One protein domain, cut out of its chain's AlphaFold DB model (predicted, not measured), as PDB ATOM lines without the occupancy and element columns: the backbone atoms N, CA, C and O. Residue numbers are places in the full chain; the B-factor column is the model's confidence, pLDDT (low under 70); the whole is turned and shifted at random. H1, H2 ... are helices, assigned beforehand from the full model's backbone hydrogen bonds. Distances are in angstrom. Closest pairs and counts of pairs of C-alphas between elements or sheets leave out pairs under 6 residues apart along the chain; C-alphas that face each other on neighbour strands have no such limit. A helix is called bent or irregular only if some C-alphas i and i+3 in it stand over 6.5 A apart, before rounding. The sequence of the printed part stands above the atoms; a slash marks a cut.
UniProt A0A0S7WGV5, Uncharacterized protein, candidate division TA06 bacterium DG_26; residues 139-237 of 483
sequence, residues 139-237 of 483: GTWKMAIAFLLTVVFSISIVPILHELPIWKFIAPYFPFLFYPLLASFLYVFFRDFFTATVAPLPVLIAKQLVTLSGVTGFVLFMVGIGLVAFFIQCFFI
ATOM      1  N   GLY A 139     227.782 116.461 140.333       67.88
ATOM      2  CA  GLY A 139     226.802 116.581 141.414       67.88
ATOM      3  C   GLY A 139     227.308 116.017 142.740       67.88
ATOM      4  O   GLY A 139     226.987 116.530 143.802       67.88
ATOM      5  N   THR A 140     228.176 115.006 142.679       69.19
ATOM      6  CA  THR A 140     228.748 114.377 143.871       69.19
ATOM      7  C   THR A 140     229.874 115.191 144.506       69.19
ATOM      8  O   THR A 140     229.986 115.245 145.729       69.19
ATOM      9  N   TRP A 141     230.762 115.768 143.693       69.81
ATOM     10  CA  TRP A 141     232.043 116.286 144.177       69.81
ATOM     11  C   TRP A 141     232.210 117.792 144.013       69.81
ATOM     12  O   TRP A 141     233.176 118.320 144.555       69.81
ATOM     13  N   LYS A 142     231.301 118.510 143.339       75.88
ATOM     14  CA  LYS A 142     231.463 119.953 143.089       75.88
ATOM     15  C   LYS A 142     231.671 120.761 144.367       75.88
ATOM     16  O   LYS A 142     232.608 121.545 144.415       75.88
ATOM     17  N   MET A 143     230.901 120.492 145.426       73.06
ATOM     18  CA  MET A 143     231.056 121.155 146.727       73.06
ATOM     19  C   MET A 143     232.429 120.892 147.343       73.06
ATOM     20  O   MET A 143     233.103 121.818 147.780       73.06
ATOM     21  N   ALA A 144     232.871 119.633 147.347       70.94
ATOM     22  CA  ALA A 144     234.167 119.255 147.902       70.94
ATOM     23  C   ALA A 144     235.334 119.843 147.089       70.94
ATOM     24  O   ALA A 144     236.328 120.274 147.667       70.94
ATOM     25  N   ILE A 145     235.206 119.888 145.760       75.12
ATOM     26  CA  ILE A 145     236.193 120.496 144.863       75.12
ATOM     27  C   ILE A 145     236.222 122.014 145.069       75.12
ATOM     28  O   ILE A 145     237.299 122.559 145.271       75.12
ATOM     29  N   ALA A 146     235.069 122.691 145.074       79.44
ATOM     30  CA  ALA A 146     234.957 124.130 145.335       79.44
ATOM     31  C   ALA A 146     235.571 124.496 146.690       79.44
ATOM     32  O   ALA A 146     236.343 125.448 146.804       79.44
ATOM     33  N   PHE A 147     235.285 123.684 147.704       75.50
ATOM     34  CA  PHE A 147     235.847 123.827 149.031       75.50
ATOM     35  C   PHE A 147     237.377 123.670 149.023       75.50
ATOM     36  O   PHE A 147     238.091 124.548 149.504       75.50
ATOM     37  N   LEU A 148     237.899 122.600 148.415       75.00
ATOM     38  CA  LEU A 148     239.340 122.363 148.315       75.00
ATOM     39  C   LEU A 148     240.051 123.483 147.546       75.00
ATOM     40  O   LEU A 148     241.101 123.942 147.986       75.00
ATOM     41  N   LEU A 149     239.474 123.945 146.434       79.94
ATOM     42  CA  LEU A 149     239.984 125.084 145.667       79.94
ATOM     43  C   LEU A 149     240.075 126.332 146.545       79.94
ATOM     44  O   LEU A 149     241.094 127.010 146.533       79.94
ATOM     45  N   THR A 150     239.050 126.589 147.355       78.19
ATOM     46  CA  THR A 150     239.015 127.719 148.291       78.19
ATOM     47  C   THR A 150     240.109 127.607 149.362       78.19
ATOM     48  O   THR A 150     240.799 128.590 149.641       78.19
ATOM     49  N   VAL A 151     240.339 126.412 149.920       72.69
ATOM     50  CA  VAL A 151     241.429 126.171 150.884       72.69
ATOM     51  C   VAL A 151     242.802 126.353 150.238       72.69
ATOM     52  O   VAL A 151     243.629 127.088 150.772       72.69
ATOM     53  N   VAL A 152     243.048 125.731 149.080       75.25
ATOM     54  CA  VAL A 152     244.328 125.831 148.354       75.25
ATOM     55  C   VAL A 152     244.614 127.276 147.967       75.25
ATOM     56  O   VAL A 152     245.726 127.759 148.181       75.25
ATOM     57  N   PHE A 153     243.605 127.982 147.456       76.12
ATOM     58  CA  PHE A 153     243.704 129.400 147.149       76.12
ATOM     59  C   PHE A 153     244.089 130.195 148.400       76.12
ATOM     60  O   PHE A 153     245.014 130.994 148.354       76.12
ATOM     61  N   SER A 154     243.442 129.943 149.538       69.62
ATOM     62  CA  SER A 154     243.714 130.678 150.780       69.62
ATOM     63  C   SER A 154     245.123 130.432 151.310       69.62
ATOM     64  O   SER A 154     245.810 131.381 151.663       69.62
ATOM     65  N   ILE A 155     245.585 129.179 151.310       66.25
ATOM     66  CA  ILE A 155     246.945 128.826 151.745       66.25
ATOM     67  C   ILE A 155     247.998 129.437 150.815       66.25
ATOM     68  O   ILE A 155     249.060 129.825 151.282       66.25
ATOM     69  N   SER A 156     247.715 129.532 149.515       73.06
ATOM     70  CA  SER A 156     248.693 130.013 148.533       73.06
ATOM     71  C   SER A 156     248.726 131.539 148.436       73.06
ATOM     72  O   SER A 156     249.795 132.132 148.369       73.06
ATOM     73  N   ILE A 157     247.559 132.187 148.423       73.31
ATOM     74  CA  ILE A 157     247.427 133.620 148.125       73.31
ATOM     75  C   ILE A 157     247.578 134.467 149.392       73.31
ATOM     76  O   ILE A 157     248.214 135.517 149.338       73.31
ATOM     77  N   VAL A 158     247.029 134.039 150.536       69.56
ATOM     78  CA  VAL A 158     247.049 134.855 151.765       69.56
ATOM     79  C   VAL A 158     248.476 135.166 152.242       69.56
ATOM     80  O   VAL A 158     248.715 136.330 152.555       69.56
ATOM     81  N   PRO A 159     249.442 134.223 152.254       68.94
ATOM     82  CA  PRO A 159     250.819 134.539 152.636       68.94
ATOM     83  C   PRO A 159     251.484 135.534 151.684       68.94
ATOM     84  O   PRO A 159     252.110 136.482 152.137       68.94
ATOM     85  N   ILE A 160     251.287 135.372 150.370       74.94
ATOM     86  CA  ILE A 160     251.839 136.287 149.357       74.94
ATOM     87  C   ILE A 160     251.278 137.696 149.555       74.94
ATOM     88  O   ILE A 160     252.020 138.671 149.509       74.94
ATOM     89  N   LEU A 161     249.968 137.807 149.801       70.19
ATOM     90  CA  LEU A 161     249.333 139.092 150.071       70.19
ATOM     91  C   LEU A 161     249.840 139.714 151.372       70.19
ATOM     92  O   LEU A 161     250.000 140.925 151.400       70.19
ATOM     93  N   HIS A 162     250.121 138.921 152.410       68.12
ATOM     94  CA  HIS A 162     250.605 139.414 153.703       68.12
ATOM     95  C   HIS A 162     251.967 140.123 153.613       68.12
ATOM     96  O   HIS A 162     252.213 141.068 154.362       68.12
ATOM     97  N   GLU A 163     252.821 139.707 152.677       77.75
ATOM     98  CA  GLU A 163     254.130 140.327 152.423       77.75
ATOM     99  C   GLU A 163     254.031 141.655 151.648       77.75
ATOM    100  O   GLU A 163     255.002 142.409 151.563       77.75
ATOM    101  N   LEU A 164     252.864 141.987 151.080       82.56
ATOM    102  CA  LEU A 164     252.689 143.233 150.339       82.56
ATOM    103  C   LEU A 164     252.436 144.415 151.294       82.56
ATOM    104  O   LEU A 164     251.546 144.341 152.143       82.56
ATOM    105  N   PRO A 165     253.095 145.576 151.103       84.31
ATOM    106  CA  PRO A 165     252.890 146.763 151.944       84.31
ATOM    107  C   PRO A 165     251.430 147.239 152.004       84.31
ATOM    108  O   PRO A 165     250.972 147.759 153.022       84.31
ATOM    109  N   ILE A 166     250.680 147.022 150.918       84.00
ATOM    110  CA  ILE A 166     249.267 147.396 150.798       84.00
ATOM    111  C   ILE A 166     248.340 146.531 151.670       84.00
ATOM    112  O   ILE A 166     247.202 146.916 151.942       84.00
ATOM    113  N   TRP A 167     248.816 145.383 152.162       78.12
ATOM    114  CA  TRP A 167     248.022 144.462 152.970       78.12
ATOM    115  C   TRP A 167     247.474 145.102 154.234       78.12
ATOM    116  O   TRP A 167     246.321 144.865 154.572       78.12
ATOM    117  N   LYS A 168     248.244 145.970 154.901       78.56
ATOM    118  CA  LYS A 168     247.779 146.665 156.114       78.56
ATOM    119  C   LYS A 168     246.518 147.500 155.865       78.56
ATOM    120  O   LYS A 168     245.688 147.615 156.759       78.56
ATOM    121  N   PHE A 169     246.353 148.021 154.649       82.12
ATOM    122  CA  PHE A 169     245.172 148.780 154.238       82.12
ATOM    123  C   PHE A 169     244.023 147.876 153.770       82.12
ATOM    124  O   PHE A 169     242.862 148.188 154.014       82.12
ATOM    125  N   ILE A 170     244.324 146.739 153.131       78.25
ATOM    126  CA  ILE A 170     243.315 145.826 152.563       78.25
ATOM    127  C   ILE A 170     242.800 144.804 153.589       78.25
ATOM    128  O   ILE A 170     241.639 144.404 153.528       78.25
ATOM    129  N   ALA A 171     243.619 144.378 154.550       74.62
ATOM    130  CA  ALA A 171     243.321 143.302 155.497       74.62
ATOM    131  C   ALA A 171     241.987 143.450 156.265       74.62
ATOM    132  O   ALA A 171     241.325 142.414 156.451       74.62
ATOM    133  N   PRO A 172     241.556 144.667 156.674       80.75
ATOM    134  CA  PRO A 172     240.246 144.882 157.297       80.75
ATOM    135  C   PRO A 172     239.079 144.622 156.335       80.75
ATOM    136  O   PRO A 172     238.075 144.028 156.720       80.75
ATOM    137  N   TYR A 173     239.237 144.998 155.064       82.38
ATOM    138  CA  TYR A 173     238.224 144.840 154.016       82.38
ATOM    139  C   TYR A 173     238.304 143.494 153.296       82.38
ATOM    140  O   TYR A 173     237.400 143.144 152.541       82.38
ATOM    141  N   PHE A 174     239.366 142.720 153.533       75.06
ATOM    142  CA  PHE A 174     239.627 141.469 152.834       75.06
ATOM    143  C   PHE A 174     238.421 140.519 152.826       75.06
ATOM    144  O   PHE A 174     238.082 140.072 151.741       75.06
ATOM    145  N   PRO A 175     237.700 140.244 153.934       74.62
ATOM    146  CA  PRO A 175     236.506 139.395 153.882       74.62
ATOM    147  C   PRO A 175     235.435 139.920 152.917       74.62
ATOM    148  O   PRO A 175     234.863 139.142 152.162       74.62
ATOM    149  N   PHE A 176     235.211 141.235 152.904       80.50
ATOM    150  CA  PHE A 176     234.174 141.890 152.105       80.50
ATOM    151  C   PHE A 176     234.533 142.007 150.623       80.50
ATOM    152  O   PHE A 176     233.636 142.017 149.792       80.50
ATOM    153  N   LEU A 177     235.821 142.075 150.276       79.88
ATOM    154  CA  LEU A 177     236.280 142.126 148.883       79.88
ATOM    155  C   LEU A 177     236.550 140.729 148.320       79.88
ATOM    156  O   LEU A 177     236.184 140.408 147.190       79.88
ATOM    157  N   PHE A 178     237.185 139.879 149.122       78.19
ATOM    158  CA  PHE A 178     237.640 138.565 148.700       78.19
ATOM    159  C   PHE A 178     236.490 137.571 148.567       78.19
ATOM    160  O   PHE A 178     236.444 136.827 147.591       78.19
ATOM    161  N   TYR A 179     235.550 137.564 149.517       82.94
ATOM    162  CA  TYR A 179     234.444 136.612 149.483       82.94
ATOM    163  C   TYR A 179     233.556 136.800 148.245       82.94
ATOM    164  O   TYR A 179     233.351 135.807 147.550       82.94
ATOM    165  N   PRO A 180     233.089 138.014 147.877       86.81
ATOM    166  CA  PRO A 180     232.315 138.188 146.649       86.81
ATOM    167  C   PRO A 180     233.106 137.841 145.390       86.81
ATOM    168  O   PRO A 180     232.534 137.279 144.460       86.81
ATOM    169  N   LEU A 181     234.413 138.124 145.351       85.75
ATOM    170  CA  LEU A 181     235.256 137.804 144.197       85.75
ATOM    171  C   LEU A 181     235.445 136.291 144.039       85.75
ATOM    172  O   LEU A 181     235.274 135.758 142.943       85.75
ATOM    173  N   LEU A 182     235.726 135.583 145.135       84.44
ATOM    174  CA  LEU A 182     235.847 134.131 145.126       84.44
ATOM    175  C   LEU A 182     234.500 133.456 144.859       84.44
ATOM    176  O   LEU A 182     234.439 132.529 144.057       84.44
ATOM    177  N   ALA A 183     233.417 133.939 145.468       86.38
ATOM    178  CA  ALA A 183     232.071 133.461 145.184       86.38
ATOM    179  C   ALA A 183     231.710 133.688 143.711       86.38
ATOM    180  O   ALA A 183     231.205 132.779 143.067       86.38
ATOM    181  N   SER A 184     232.051 134.839 143.128       86.38
ATOM    182  CA  SER A 184     231.841 135.108 141.699       86.38
ATOM    183  C   SER A 184     232.662 134.167 140.820       86.38
ATOM    184  O   SER A 184     232.136 133.608 139.862       86.38
ATOM    185  N   PHE A 185     233.930 133.922 141.163       87.06
ATOM    186  CA  PHE A 185     234.777 132.960 140.455       87.06
ATOM    187  C   PHE A 185     234.201 131.537 140.513       87.06
ATOM    188  O   PHE A 185     234.047 130.879 139.482       87.06
ATOM    189  N   LEU A 186     233.824 131.072 141.707       84.69
ATOM    190  CA  LEU A 186     233.191 129.768 141.896       84.69
ATOM    191  C   LEU A 186     231.829 129.702 141.204       84.69
ATOM    192  O   LEU A 186     231.487 128.663 140.648       84.69
ATOM    193  N   TYR A 187     231.069 130.795 141.175       84.31
ATOM    194  CA  TYR A 187     229.817 130.874 140.437       84.31
ATOM    195  C   TYR A 187     230.058 130.777 138.935       84.31
ATOM    196  O   TYR A 187     229.364 130.029 138.263       84.31
ATOM    197  N   VAL A 188     231.071 131.441 138.385       81.38
ATOM    198  CA  VAL A 188     231.414 131.309 136.961       81.38
ATOM    199  C   VAL A 188     231.824 129.873 136.623       81.38
ATOM    200  O   VAL A 188     231.441 129.378 135.563       81.38
ATOM    201  N   PHE A 189     232.546 129.200 137.525       76.38
ATOM    202  CA  PHE A 189     233.081 127.852 137.311       76.38
ATOM    203  C   PHE A 189     232.049 126.731 137.522       76.38
ATOM    204  O   PHE A 189     231.951 125.808 136.719       76.38
ATOM    205  N   PHE A 190     231.271 126.790 138.605       76.31
ATOM    206  CA  PHE A 190     230.280 125.767 138.959       76.31
ATOM    207  C   PHE A 190     228.868 126.116 138.473       76.31
ATOM    208  O   PHE A 190     228.050 125.212 138.271       76.31
ATOM    209  N   ARG A 191     228.590 127.410 138.239       72.31
ATOM    210  CA  ARG A 191     227.288 127.962 137.814       72.31
ATOM    211  C   ARG A 191     226.157 127.463 138.705       72.31
ATOM    212  O   ARG A 191     225.133 126.988 138.214       72.31
ATOM    213  N   ASP A 192     226.417 127.514 140.009       74.94
ATOM    214  CA  ASP A 192     225.585 127.017 141.098       74.94
ATOM    215  C   ASP A 192     225.742 127.977 142.284       74.94
ATOM    216  O   ASP A 192     226.824 128.094 142.863       74.94
ATOM    217  N   PHE A 193     224.681 128.727 142.589       78.62
ATOM    218  CA  PHE A 193     224.719 129.797 143.589       78.62
ATOM    219  C   PHE A 193     225.040 129.264 144.988       78.62
ATOM    220  O   PHE A 193     225.856 129.846 145.703       78.62
ATOM    221  N   PHE A 194     224.448 128.129 145.365       75.25
ATOM    222  CA  PHE A 194     224.670 127.522 146.673       75.25
ATOM    223  C   PHE A 194     226.125 127.071 146.837       75.25
ATOM    224  O   PHE A 194     226.772 127.400 147.826       75.25
ATOM    225  N   THR A 195     226.691 126.407 145.828       76.75
ATOM    226  CA  THR A 195     228.102 126.000 145.822       76.75
ATOM    227  C   THR A 195     229.032 127.201 145.915       76.75
ATOM    228  O   THR A 195     229.977 127.193 146.702       76.75
ATOM    229  N   ALA A 196     228.749 128.249 145.145       83.25
ATOM    230  CA  ALA A 196     229.558 129.457 145.097       83.25
ATOM    231  C   ALA A 196     229.556 130.254 146.408       83.25
ATOM    232  O   ALA A 196     230.576 130.834 146.769       83.25
ATOM    233  N   THR A 197     228.430 130.274 147.120       80.38
ATOM    234  CA  THR A 197     228.279 131.008 148.383       80.38
ATOM    235  C   THR A 197     228.740 130.190 149.585       80.38
ATOM    236  O   THR A 197     229.456 130.694 150.440       80.38
ATOM    237  N   VAL A 198     228.406 128.903 149.653       79.25
ATOM    238  CA  VAL A 198     228.715 128.089 150.835       79.25
ATOM    239  C   VAL A 198     230.174 127.638 150.860       79.25
ATOM    240  O   VAL A 198     230.783 127.611 151.931       79.25
ATOM    241  N   ALA A 199     230.770 127.300 149.710       78.94
ATOM    242  CA  ALA A 199     232.131 126.761 149.682       78.94
ATOM    243  C   ALA A 199     233.207 127.718 150.252       78.94
ATOM    244  O   ALA A 199     234.126 127.218 150.906       78.94
ATOM    245  N   PRO A 200     233.103 129.056 150.094       80.69
ATOM    246  CA  PRO A 200     234.039 129.996 150.710       80.69
ATOM    247  C   PRO A 200     233.896 130.242 152.211       80.69
ATOM    248  O   PRO A 200     234.854 130.713 152.828       80.69
ATOM    249  N   LEU A 201     232.744 129.939 152.820       77.44
ATOM    250  CA  LEU A 201     232.476 130.269 154.228       77.44
ATOM    251  C   LEU A 201     233.553 129.771 155.200       77.44
ATOM    252  O   LEU A 201     233.978 130.553 156.056       77.44
ATOM    253  N   PRO A 202     234.069 128.531 155.091       70.62
ATOM    254  CA  PRO A 202     235.022 128.067 156.084       70.62
ATOM    255  C   PRO A 202     236.355 128.813 156.013       70.62
ATOM    256  O   PRO A 202     237.030 128.888 157.025       70.62
ATOM    257  N   VAL A 203     236.728 129.429 154.886       68.81
ATOM    258  CA  VAL A 203     237.941 130.265 154.810       68.81
ATOM    259  C   VAL A 203     237.808 131.540 155.642       68.81
ATOM    260  O   VAL A 203     238.777 131.969 156.271       68.81
ATOM    261  N   LEU A 204     236.605 132.117 155.715       70.75
ATOM    262  CA  LEU A 204     236.336 133.250 156.602       70.75
ATOM    263  C   LEU A 204     236.452 132.840 158.078       70.75
ATOM    264  O   LEU A 204     237.063 133.557 158.872       70.75
ATOM    265  N   ILE A 205     235.940 131.652 158.412       68.25
ATOM    266  CA  ILE A 205     236.042 131.054 159.751       68.25
ATOM    267  C   ILE A 205     237.510 130.726 160.085       68.25
ATOM    268  O   ILE A 205     237.969 131.011 161.190       68.25
ATOM    269  N   ALA A 206     238.276 130.208 159.117       63.00
ATOM    270  CA  ALA A 206     239.701 129.896 159.246       63.00
ATOM    271  C   ALA A 206     240.504 131.114 159.688       63.00
ATOM    272  O   ALA A 206     241.285 131.042 160.633       63.00
ATOM    273  N   LYS A 207     240.292 132.245 158.999       66.06
ATOM    274  CA  LYS A 207     240.983 133.502 159.285       66.06
ATOM    275  C   LYS A 207     240.727 133.927 160.728       66.06
ATOM    276  O   LYS A 207     241.677 134.212 161.443       66.06
ATOM    277  N   GLN A 208     239.468 133.927 161.166       66.19
ATOM    278  CA  GLN A 208     239.120 134.303 162.539       66.19
ATOM    279  C   GLN A 208     239.761 133.365 163.573       66.19
ATOM    280  O   GLN A 208     240.334 133.843 164.548       66.19
ATOM    281  N   LEU A 209     239.741 132.050 163.341       60.16
ATOM    282  CA  LEU A 209     240.329 131.071 164.263       60.16
ATOM    283  C   LEU A 209     241.860 131.166 164.341       60.16
ATOM    284  O   LEU A 209     242.422 131.049 165.431       60.16
ATOM    285  N   VAL A 210     242.545 131.421 163.225       60.31
ATOM    286  CA  VAL A 210     244.005 131.614 163.215       60.31
ATOM    287  C   VAL A 210     244.382 132.882 163.979       60.31
ATOM    288  O   VAL A 210     245.272 132.833 164.827       60.31
ATOM    289  N   THR A 211     243.671 133.989 163.745       64.69
ATOM    290  CA  THR A 211     243.926 135.263 164.434       64.69
ATOM    291  C   THR A 211     243.687 135.171 165.943       64.69
ATOM    292  O   THR A 211     244.397 135.817 166.707       64.69
ATOM    293  N   LEU A 212     242.712 134.368 166.382       65.62
ATOM    294  CA  LEU A 212     242.338 134.255 167.796       65.62
ATOM    295  C   LEU A 212     243.114 133.178 168.571       65.62
ATOM    296  O   LEU A 212     243.248 133.301 169.784       65.62
ATOM    297  N   SER A 213     243.594 132.113 167.915       66.88
ATOM    298  CA  SER A 213     244.065 130.905 168.624       66.88
ATOM    299  C   SER A 213     245.358 130.262 168.096       66.88
ATOM    300  O   SER A 213     245.729 129.169 168.533       66.88
ATOM    301  N   GLY A 214     246.086 130.929 167.192       66.00
ATOM    302  CA  GLY A 214     247.401 130.477 166.721       66.00
ATOM    303  C   GLY A 214     247.381 129.096 166.042       66.00
ATOM    304  O   GLY A 214     246.377 128.682 165.461       66.00
ATOM    305  N   VAL A 215     248.498 128.359 166.106       63.78
ATOM    306  CA  VAL A 215     248.662 127.038 165.450       63.78
ATOM    307  C   VAL A 215     247.656 126.003 165.969       63.78
ATOM    308  O   VAL A 215     247.139 125.199 165.194       63.78
ATOM    309  N   THR A 216     247.313 126.047 167.258       69.44
ATOM    310  CA  THR A 216     246.284 125.179 167.851       69.44
ATOM    311  C   THR A 216     244.909 125.446 167.234       69.44
ATOM    312  O   THR A 216     244.201 124.500 166.882       69.44
ATOM    313  N   GLY A 217     244.565 126.721 167.013       66.31
ATOM    314  CA  GLY A 217     243.360 127.129 166.285       66.31
ATOM    315  C   GLY A 217     243.334 126.617 164.845       66.31
ATOM    316  O   GLY A 217     242.310 126.118 164.382       66.31
ATOM    317  N   PHE A 218     244.476 126.649 164.154       63.25
ATOM    318  CA  PHE A 218     244.617 126.090 162.806       63.25
ATOM    319  C   PHE A 218     244.397 124.567 162.766       63.25
ATOM    320  O   PHE A 218     243.663 124.069 161.912       63.25
ATOM    321  N   VAL A 219     244.984 123.811 163.700       64.38
ATOM    322  CA  VAL A 219     244.814 122.346 163.766       64.38
ATOM    323  C   VAL A 219     243.361 121.974 164.080       64.38
ATOM    324  O   VAL A 219     242.789 121.126 163.391       64.38
ATOM    325  N   LEU A 220     242.736 122.633 165.062       65.06
ATOM    326  CA  LEU A 220     241.317 122.434 165.384       65.06
ATOM    327  C   LEU A 220     240.413 122.781 164.198       65.06
ATOM    328  O   LEU A 220     239.458 122.058 163.923       65.06
ATOM    329  N   PHE A 221     240.746 123.831 163.447       67.94
ATOM    330  CA  PHE A 221     240.034 124.199 162.230       67.94
ATOM    331  C   PHE A 221     240.153 123.131 161.132       67.94
ATOM    332  O   PHE A 221     239.144 122.750 160.544       67.94
ATOM    333  N   MET A 222     241.346 122.580 160.894       64.75
ATOM    334  CA  MET A 222     241.536 121.495 159.920       64.75
ATOM    335  C   MET A 222     240.781 120.218 160.316       64.75
ATOM    336  O   MET A 222     240.213 119.541 159.454       64.75
ATOM    337  N   VAL A 223     240.715 119.903 161.615       65.25
ATOM    338  CA  VAL A 223     239.879 118.810 162.142       65.25
ATOM    339  C   VAL A 223     238.390 119.120 161.947       65.25
ATOM    340  O   VAL A 223     237.645 118.254 161.486       65.25
ATOM    341  N   GLY A 224     237.964 120.357 162.218       68.81
ATOM    342  CA  GLY A 224     236.597 120.833 161.994       68.81
ATOM    343  C   GLY A 224     236.173 120.745 160.526       68.81
ATOM    344  O   GLY A 224     235.115 120.198 160.228       68.81
ATOM    345  N   ILE A 225     237.027 121.176 159.594       67.38
ATOM    346  CA  ILE A 225     236.831 120.982 158.151       67.38
ATOM    347  C   ILE A 225     236.680 119.500 157.820       67.38
ATOM    348  O   ILE A 225     235.779 119.127 157.072       67.38
ATOM    349  N   GLY A 226     237.566 118.654 158.352       61.38
ATOM    350  CA  GLY A 226     237.518 117.213 158.124       61.38
ATOM    351  C   GLY A 226     236.183 116.611 158.565       61.38
ATOM    352  O   GLY A 226     235.610 115.797 157.842       61.38
ATOM    353  N   LEU A 227     235.654 117.065 159.705       60.91
ATOM    354  CA  LEU A 227     234.337 116.680 160.215       60.91
ATOM    355  C   LEU A 227     233.196 117.208 159.337       60.91
ATOM    356  O   LEU A 227     232.294 116.447 159.005       60.91
ATOM    357  N   VAL A 228     233.237 118.467 158.897       67.12
ATOM    358  CA  VAL A 228     232.221 119.032 157.990       67.12
ATOM    359  C   VAL A 228     232.213 118.295 156.650       67.12
ATOM    360  O   VAL A 228     231.156 117.866 156.192       67.12
ATOM    361  N   ALA A 229     233.379 118.058 156.049       62.41
ATOM    362  CA  ALA A 229     233.508 117.264 154.828       62.41
ATOM    363  C   ALA A 229     233.001 115.824 155.029       62.41
ATOM    364  O   ALA A 229     232.375 115.252 154.134       62.41
ATOM    365  N   PHE A 230     233.216 115.253 156.218       57.75
ATOM    366  CA  PHE A 230     232.657 113.965 156.622       57.75
ATOM    367  C   PHE A 230     231.122 113.993 156.688       57.75
ATOM    368  O   PHE A 230     230.482 113.101 156.126       57.75
ATOM    369  N   PHE A 231     230.517 115.013 157.300       63.53
ATOM    370  CA  PHE A 231     229.061 115.174 157.333       63.53
ATOM    371  C   PHE A 231     228.488 115.359 155.922       63.53
ATOM    372  O   PHE A 231     227.540 114.664 155.556       63.53
ATOM    373  N   ILE A 232     229.125 116.181 155.082       66.69
ATOM    374  CA  ILE A 232     228.746 116.357 153.671       66.69
ATOM    375  C   ILE A 232     228.769 115.012 152.933       66.69
ATOM    376  O   ILE A 232     227.805 114.639 152.267       66.69
ATOM    377  N   GLN A 233     229.829 114.221 153.106       62.53
ATOM    378  CA  GLN A 233     229.933 112.908 152.476       62.53
ATOM    379  C   GLN A 233     228.897 111.892 152.974       62.53
ATOM    380  O   GLN A 233     228.464 111.024 152.212       62.53
ATOM    381  N   CYS A 234     228.533 111.943 154.250       60.53
ATOM    382  CA  CYS A 234     227.603 110.984 154.835       60.53
ATOM    383  C   CYS A 234     226.145 111.293 154.484       60.53
ATOM    384  O   CYS A 234     225.385 110.351 154.242       60.53
ATOM    385  N   PHE A 235     225.783 112.577 154.443       63.59
ATOM    386  CA  PHE A 235     224.392 113.021 154.359       63.59
ATOM    387  C   PHE A 235     224.007 113.615 153.003       63.59
ATOM    388  O   PHE A 235     222.850 113.508 152.626       63.59
ATOM    389  N   PHE A 236     224.955 114.156 152.239       64.56
ATOM    390  CA  PHE A 236     224.637 114.902 151.016       64.56
ATOM    391  C   PHE A 236     225.236 114.294 149.749       64.56
ATOM    392  O   PHE A 236     224.744 114.561 148.660       64.56
ATOM    393  N   ILE A 237     226.271 113.448 149.850       67.75
ATOM    394  CA  ILE A 237     226.839 112.794 148.663       67.75
ATOM    395  C   ILE A 237     225.869 111.726 148.124       67.75
ATOM    396  O   ILE A 237     225.649 110.711 148.805       67.75
TER     397      ILE A 237
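AT A GLANCE: This is residues 139 to 237 of the 483 residues of an uncharacterized protein of candidate division TA06 bacterium DG_26 (UniProt A0A0S7WGV5). A long helix, H1, runs through the middle; the hairpin of H3 and short H4 packs on one side of it, and on another the bent helix H5 leads away and folds back in two arms. Short H2 sits past the end of H1, and residues 211 to 216 stick out. The printed part has 99 residues with five named helices, H1 to H5 in chain order, and no named strand: all helix. It is compact, with a radius of gyration of the C-alphas of 14.1 A and spans of 42 by 33 by 18 A.

HOW THE PARTS SIT: H1, residues 139 to 162, is irregular, with C-alphas 140 and 143 7.7 A apart. H2, residues 167 to 170, is close to H1 but not clearly touching; the closest C-alphas, of Leu 161 and Trp 167, are 6.2 A apart. H3, residues 174 to 190, only just touches H1, with 3 pairs of C-alphas within 8 A, the closest those of Ala 146 and Leu 186 at 6.8 A. H3 and H4, residues 193 to 198, form a helical hairpin; their closest C-alphas, of Ala 183 and Ala 196, are 4.7 A apart. H5, residues 201 to 235, was assigned as one helix by its hydrogen bonds but is bent, with C-alphas 212 and 215 9.9 A apart. Its arms H5a, residues 201 to 212, and H5b, residues 215 to 235, touch and run opposite ways at a shallow tilt of 23 degrees, with C-alphas of Leu 209 and Gly 217 closest at 5.4 A. H1, H3 and H5a form an up and down bundle, each running against the one before. Every O i to N i+4 pair is within hydrogen-bond range in H4, H5a and H5b, against 16 of 20 in H1 and 12 of 13 in H3; H2 is too short for one.

IN THESE COORDINATES: H1 begins at C-alpha 139 (226.802, 116.581, 141.414) and measures 35.2 A. H3 measures 22.9 A and H5b 30.1 A, ending at C-alpha 235 (224.392, 113.021, 154.359).

THE WHOLE: The farthest C-alphas, of Pro 165 and Phe 235, are 44.2 A apart. The printed part has no cut, and its four links are tight. Mean pLDDT of the printed part is 73.0; 42 residues are under 70, among them 205 to 237.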